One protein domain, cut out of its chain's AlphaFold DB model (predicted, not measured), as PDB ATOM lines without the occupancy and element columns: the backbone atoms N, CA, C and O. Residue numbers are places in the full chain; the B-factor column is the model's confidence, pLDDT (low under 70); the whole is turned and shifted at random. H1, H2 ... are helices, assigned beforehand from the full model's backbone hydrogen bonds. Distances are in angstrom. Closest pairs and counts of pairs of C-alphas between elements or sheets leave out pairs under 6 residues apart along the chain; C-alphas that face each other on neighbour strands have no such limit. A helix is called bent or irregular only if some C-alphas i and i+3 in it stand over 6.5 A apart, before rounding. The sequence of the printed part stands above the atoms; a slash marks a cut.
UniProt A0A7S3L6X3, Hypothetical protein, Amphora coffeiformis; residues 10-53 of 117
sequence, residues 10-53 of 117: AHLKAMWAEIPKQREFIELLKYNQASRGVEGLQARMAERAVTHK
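Overview. This is residues 10 to 53 of the 117 residues of the protein "Hypothetical protein" of Amphora coffeiformis (UniProt A0A7S3L6X3). A long bent helix, H1, and a shorter one, H2, follow each other end to end and make an open L, with little contact between them. The printed part has 44 residues, with two named helices, H1 then H2, and no named strand; the class is all helix. The whole is extended, with a radius of gyration of the C-alphas of 17.4 A and spans of 54 by 21 by 9 A.

Arrangement. Look first at H1, residues 10 to 34, assigned as one helix by its hydrogen bonds but bent: C-alphas 17 and 20 are 7.1 A apart. Its arms, H1a at residues 10 to 17 and H1b at residues 20 to 34, stand at a steep tilt of 47 degrees. Go on to H2, residues 38 to 51, which is about perpendicular to H1b, at 88 degrees. H1b and H2 are close but not clearly touching; their closest C-alphas, of Ala 34 and Gly 40, are 7.8 A apart. H1a and H2 are apart. In H1a, H1b and H2 every O i to N i+4 pair is within hydrogen-bond range.

Along the chain. Find C-alpha 10 at (-34.520, 175.326, 3.259), where H1a begins its 10.8 A. H1b runs 21.2 A to C-alpha 34 at (-54.813, 184.277, -25.870). H2 runs 19.7 A to C-alpha 51 at (-73.047, 173.025, -29.552).

Size, cuts and confidence. The C-alphas of Ala 10 and Lys 53, the two farthest apart, are 55.0 A apart. The printed part has no cut, and the link from H1 to H2 is tight. Residues 48 to 53 have pLDDT under 70.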
ATOM      1  N   ALA A  10     -33.226 176.018   3.244       84.62
ATOM      2  CA  ALA A  10     -34.520 175.326   3.259       84.62
ATOM      3  C   ALA A  10     -35.617 176.107   2.507       84.62
ATOM      4  O   ALA A  10     -36.411 175.523   1.771       84.62
ATOM      5  N   HIS A  11     -35.600 177.438   2.621       83.06
ATOM      6  CA  HIS A  11     -36.496 178.331   1.889       83.06
ATOM      7  C   HIS A  11     -36.298 178.253   0.365       83.06
ATOM      8  O   HIS A  11     -37.268 178.108  -0.376       83.06
ATOM      9  N   LEU A  12     -35.048 178.268  -0.112       81.81
ATOM     10  CA  LEU A  12     -34.741 178.160  -1.541       81.81
ATOM     11  C   LEU A  12     -35.129 176.793  -2.115       81.81
ATOM     12  O   LEU A  12     -35.605 176.723  -3.246       81.81
ATOM     13  N   LYS A  13     -34.975 175.716  -1.336       84.25
ATOM     14  CA  LYS A  13     -35.426 174.371  -1.729       84.25
ATOM     15  C   LYS A  13     -36.951 174.306  -1.869       84.25
ATOM     16  O   LYS A  13     -37.439 173.732  -2.839       84.25
ATOM     17  N   ALA A  14     -37.691 174.948  -0.961       84.81
ATOM     18  CA  ALA A  14     -39.147 175.056  -1.050       84.81
ATOM     19  C   ALA A  14     -39.590 175.867  -2.280       84.81
ATOM     20  O   ALA A  14     -40.456 175.422  -3.024       84.81
ATOM     21  N   MET A  15     -38.945 177.005  -2.561       81.50
ATOM     22  CA  MET A  15     -39.222 177.778  -3.779       81.50
ATOM     23  C   MET A  15     -38.940 176.974  -5.054       81.50
ATOM     24  O   MET A  15     -39.738 177.006  -5.984       81.50
ATOM     25  N   TRP A  16     -37.837 176.217  -5.087       83.81
ATOM     26  CA  TRP A  16     -37.482 175.354  -6.218       83.81
ATOM     27  C   TRP A  16     -38.511 174.255  -6.487       83.81
ATOM     28  O   TRP A  16     -38.801 173.961  -7.647       83.81
ATOM     29  N   ALA A  17     -39.089 173.678  -5.432       85.25
ATOM     30  CA  ALA A  17     -40.145 172.675  -5.544       85.25
ATOM     31  C   ALA A  17     -41.453 173.244  -6.129       85.25
ATOM     32  O   ALA A  17     -42.218 172.512  -6.752       85.25
ATOM     33  N   GLU A  18     -41.690 174.550  -5.984       86.94
ATOM     34  CA  GLU A  18     -42.887 175.233  -6.487       86.94
ATOM     35  C   GLU A  18     -42.737 175.753  -7.933       86.94
ATOM     36  O   GLU A  18     -43.739 176.062  -8.582       86.94
ATOM     37  N   ILE A  19     -41.516 175.791  -8.490       87.12
ATOM     38  CA  ILE A  19     -41.249 176.236  -9.876       87.12
ATOM     39  C   ILE A  19     -42.126 175.520 -10.925       87.12
ATOM     40  O   ILE A  19     -42.624 176.196 -11.828       87.12
ATOM     41  N   PRO A  20     -42.350 174.190 -10.873       89.25
ATOM     42  CA  PRO A  20     -43.199 173.506 -11.850       89.25
ATOM     43  C   PRO A  20     -44.642 174.016 -11.834       89.25
ATOM     44  O   PRO A  20     -45.185 174.337 -12.887       89.25
ATOM     45  N   LYS A  21     -45.221 174.200 -10.643       88.19
ATOM     46  CA  LYS A  21     -46.578 174.739 -10.482       88.19
ATOM     47  C   LYS A  21     -46.671 176.182 -10.974       88.19
ATOM     48  O   LYS A  21     -47.643 176.559 -11.619       88.19
ATOM     49  N   GLN A  22     -45.643 176.993 -10.717       87.94
ATOM     50  CA  GLN A  22     -45.577 178.358 -11.245       87.94
ATOM     51  C   GLN A  22     -45.536 178.373 -12.777       87.94
ATOM     52  O   GLN A  22     -46.183 179.215 -13.395       87.94
ATOM     53  N   ARG A  23     -44.824 177.428 -13.408       90.38
ATOM     54  CA  ARG A  23     -44.810 177.286 -14.873       90.38
ATOM     55  C   ARG A  23     -46.181 176.900 -15.416       90.38
ATOM     56  O   ARG A  23     -46.641 177.542 -16.353       90.38
ATOM     57  N   GLU A  24     -46.847 175.921 -14.810       90.69
ATOM     58  CA  GLU A  24     -48.218 175.537 -15.180       90.69
ATOM     59  C   GLU A  24     -49.186 176.720 -15.065       90.69
ATOM     60  O   GLU A  24     -49.972 176.984 -15.974       90.69
ATOM     61  N   PHE A  25     -49.079 177.488 -13.980       90.88
ATOM     62  CA  PHE A  25     -49.891 178.681 -13.778       90.88
ATOM     63  C   PHE A  25     -49.625 179.758 -14.840       90.88
ATOM     64  O   PHE A  25     -50.562 180.359 -15.359       90.88
ATOM     65  N   ILE A  26     -48.363 179.979 -15.219       91.81
ATOM     66  CA  ILE A  26     -47.998 180.923 -16.285       91.81
ATOM     67  C   ILE A  26     -48.557 180.470 -17.641       91.81
ATOM     68  O   ILE A  26     -49.083 181.299 -18.382       91.81
ATOM     69  N   GLU A  27     -48.489 179.179 -17.968       92.06
ATOM     70  CA  GLU A  27     -49.067 178.649 -19.210       92.06
ATOM     71  C   GLU A  27     -50.595 178.798 -19.234       92.06
ATOM     72  O   GLU A  27     -51.163 179.235 -20.238       92.06
ATOM     73  N   LEU A  28     -51.264 178.567 -18.101       86.81
ATOM     74  CA  LEU A  28     -52.694 178.837 -17.956       86.81
ATOM     75  C   LEU A  28     -53.018 180.323 -18.171       86.81
ATOM     76  O   LEU A  28     -54.006 180.657 -18.829       86.81
ATOM     77  N   LEU A  29     -52.203 181.235 -17.636       87.69
ATOM     78  CA  LEU A  29     -52.382 182.673 -17.840       87.69
ATOM     79  C   LEU A  29     -52.189 183.076 -19.305       87.69
ATOM     80  O   LEU A  29     -53.001 183.847 -19.815       87.69
ATOM     81  N   LYS A  30     -51.183 182.526 -19.997       87.38
ATOM     82  CA  LYS A  30     -50.971 182.751 -21.436       87.38
ATOM     83  C   LYS A  30     -52.150 182.248 -22.262       87.38
ATOM     84  O   LYS A  30     -52.643 182.977 -23.118       87.38
ATOM     85  N   TYR A  31     -52.651 181.050 -21.969       83.88
ATOM     86  CA  TYR A  31     -53.845 180.500 -22.614       83.88
ATOM     87  C   TYR A  31     -55.085 181.376 -22.368       83.88
ATOM     88  O   TYR A  31     -55.829 181.714 -23.293       83.88
ATOM     89  N   ASN A  32     -55.292 181.811 -21.125       83.25
ATOM     90  CA  ASN A  32     -56.384 182.712 -20.771       83.25
ATOM     91  C   ASN A  32     -56.250 184.076 -21.454       83.25
ATOM     92  O   ASN A  32     -57.253 184.672 -21.823       83.25
ATOM     93  N   GLN A  33     -55.033 184.586 -21.624       81.56
ATOM     94  CA  GLN A  33     -54.780 185.829 -22.340       81.56
ATOM     95  C   GLN A  33     -55.012 185.678 -23.847       81.56
ATOM     96  O   GLN A  33     -55.646 186.545 -24.434       81.56
ATOM     97  N   ALA A  34     -54.586 184.569 -24.454       80.00
ATOM     98  CA  ALA A  34     -54.813 184.277 -25.870       80.00
ATOM     99  C   ALA A  34     -56.301 184.058 -26.200       80.00
ATOM    100  O   ALA A  34     -56.763 184.401 -27.282       80.00
ATOM    101  N   SER A  35     -57.074 183.523 -25.253       70.44
ATOM    102  CA  SER A  35     -58.530 183.355 -25.382       70.44
ATOM    103  C   SER A  35     -59.340 184.610 -25.016       70.44
ATOM    104  O   SER A  35     -60.568 184.635 -25.182       70.44
ATOM    105  N   ARG A  36     -58.681 185.670 -24.528       77.19
ATOM    106  CA  ARG A  36     -59.280 186.990 -24.285       77.19
ATOM    107  C   ARG A  36     -59.135 187.854 -25.539       77.19
ATOM    108  O   ARG A  36     -58.064 187.974 -26.108       77.19
ATOM    109  N   GLY A  37     -60.232 188.484 -25.946       77.81
ATOM    110  CA  GLY A  37     -60.307 189.311 -27.152       77.81
ATOM    111  C   GLY A  37     -61.678 189.191 -27.807       77.81
ATOM    112  O   GLY A  37     -62.425 188.253 -27.515       77.81
ATOM    113  N   VAL A  38     -62.026 190.143 -28.676       76.62
ATOM    114  CA  VAL A  38     -63.310 190.130 -29.402       76.62
ATOM    115  C   VAL A  38     -63.417 188.879 -30.277       76.62
ATOM    116  O   VAL A  38     -64.458 188.233 -30.283       76.62
ATOM    117  N   GLU A  39     -62.322 188.468 -30.915       80.06
ATOM    118  CA  GLU A  39     -62.265 187.266 -31.755       80.06
ATOM    119  C   GLU A  39     -62.465 185.977 -30.944       80.06
ATOM    120  O   GLU A  39     -63.309 185.152 -31.284       80.06
ATOM    121  N   GLY A  40     -61.780 185.827 -29.804       80.81
ATOM    122  CA  GLY A  40     -61.975 184.683 -28.902       80.81
ATOM    123  C   GLY A  40     -63.358 184.664 -28.236       80.81
ATOM    124  O   GLY A  40     -63.886 183.604 -27.891       80.81
ATOM    125  N   LEU A  41     -63.988 185.828 -28.050       79.25
ATOM    126  CA  LEU A  41     -65.387 185.919 -27.632       79.25
ATOM    127  C   LEU A  41     -66.330 185.464 -28.752       79.25
ATOM    128  O   LEU A  41     -67.223 184.661 -28.491       79.25
ATOM    129  N   GLN A  42     -66.112 185.928 -29.983       82.94
ATOM    130  CA  GLN A  42     -66.898 185.537 -31.153       82.94
ATOM    131  C   GLN A  42     -66.781 184.040 -31.440       82.94
ATOM    132  O   GLN A  42     -67.805 183.394 -31.637       82.94
ATOM    133  N   ALA A  43     -65.580 183.461 -31.367       83.00
ATOM    134  CA  ALA A  43     -65.367 182.026 -31.535       83.00
ATOM    135  C   ALA A  43     -66.141 181.207 -30.488       83.00
ATOM    136  O   ALA A  43     -66.870 180.287 -30.845       83.00
ATOM    137  N   ARG A  44     -66.090 181.597 -29.204       79.25
ATOM    138  CA  ARG A  44     -66.866 180.937 -28.135       79.25
ATOM    139  C   ARG A  44     -68.374 181.123 -28.293       79.25
ATOM    140  O   ARG A  44     -69.142 180.231 -27.942       79.25
ATOM    141  N   MET A  45     -68.821 182.280 -28.781       79.00
ATOM    142  CA  MET A  45     -70.235 182.532 -29.074       79.00
ATOM    143  C   MET A  45     -70.717 181.676 -30.249       79.00
ATOM    144  O   MET A  45     -71.784 181.074 -30.150       79.00
ATOM    145  N   ALA A  46     -69.922 181.582 -31.315       80.06
ATOM    146  CA  ALA A  46     -70.202 180.753 -32.480       80.06
ATOM    147  C   ALA A  46     -70.225 179.265 -32.108       80.06
ATOM    148  O   ALA A  46     -71.180 178.566 -32.431       80.06
ATOM    149  N   GLU A  47     -69.239 178.799 -31.342       77.19
ATOM    150  CA  GLU A  47     -69.197 177.428 -30.837       77.19
ATOM    151  C   GLU A  47     -70.431 177.118 -29.983       77.19
ATOM    152  O   GLU A  47     -71.106 176.127 -30.238       77.19
ATOM    153  N   ARG A  48     -70.812 177.996 -29.042       69.69
ATOM    154  CA  ARG A  48     -72.027 177.825 -28.219       69.69
ATOM    155  C   ARG A  48     -73.319 177.820 -29.030       69.69
ATOM    156  O   ARG A  48     -74.246 177.097 -28.668       69.69
ATOM    157  N   ALA A  49     -73.395 178.612 -30.099       67.88
ATOM    158  CA  ALA A  49     -74.551 178.629 -30.990       67.88
ATOM    159  C   ALA A  49     -74.735 177.288 -31.724       67.88
ATOM    160  O   ALA A  49     -75.865 176.911 -32.034       67.88
ATOM    161  N   VAL A  50     -73.641 176.560 -31.963       69.00
ATOM    162  CA  VAL A  50     -73.645 175.258 -32.645       69.00
ATOM    163  C   VAL A  50     -73.792 174.096 -31.656       69.00
ATOM    164  O   VAL A  50     -74.513 173.142 -31.939       69.00
ATOM    165  N   THR A  51     -73.154 174.162 -30.485       60.88
ATOM    166  CA  THR A  51     -73.047 173.025 -29.552       60.88
ATOM    167  C   THR A  51     -74.153 172.959 -28.499       60.88
ATOM    168  O   THR A  51     -74.431 171.877 -27.981       60.88
ATOM    169  N   HIS A  52     -74.837 174.068 -28.192       55.59
ATOM    170  CA  HIS A  52     -75.828 174.118 -27.113       55.59
ATOM    171  C   HIS A  52     -77.202 174.609 -27.586       55.59
ATOM    172  O   HIS A  52     -77.696 175.651 -27.161       55.59
ATOM    173  N   LYS A  53     -77.894 173.803 -28.398       62.94
ATOM    174  CA  LYS A  53     -79.362 173.870 -28.482       62.94
ATOM    175  C   LYS A  53     -79.964 173.011 -27.370       62.94
ATOM    176  O   LYS A  53     -80.495 171.933 -27.615       62.94
TER     177      LYS A  53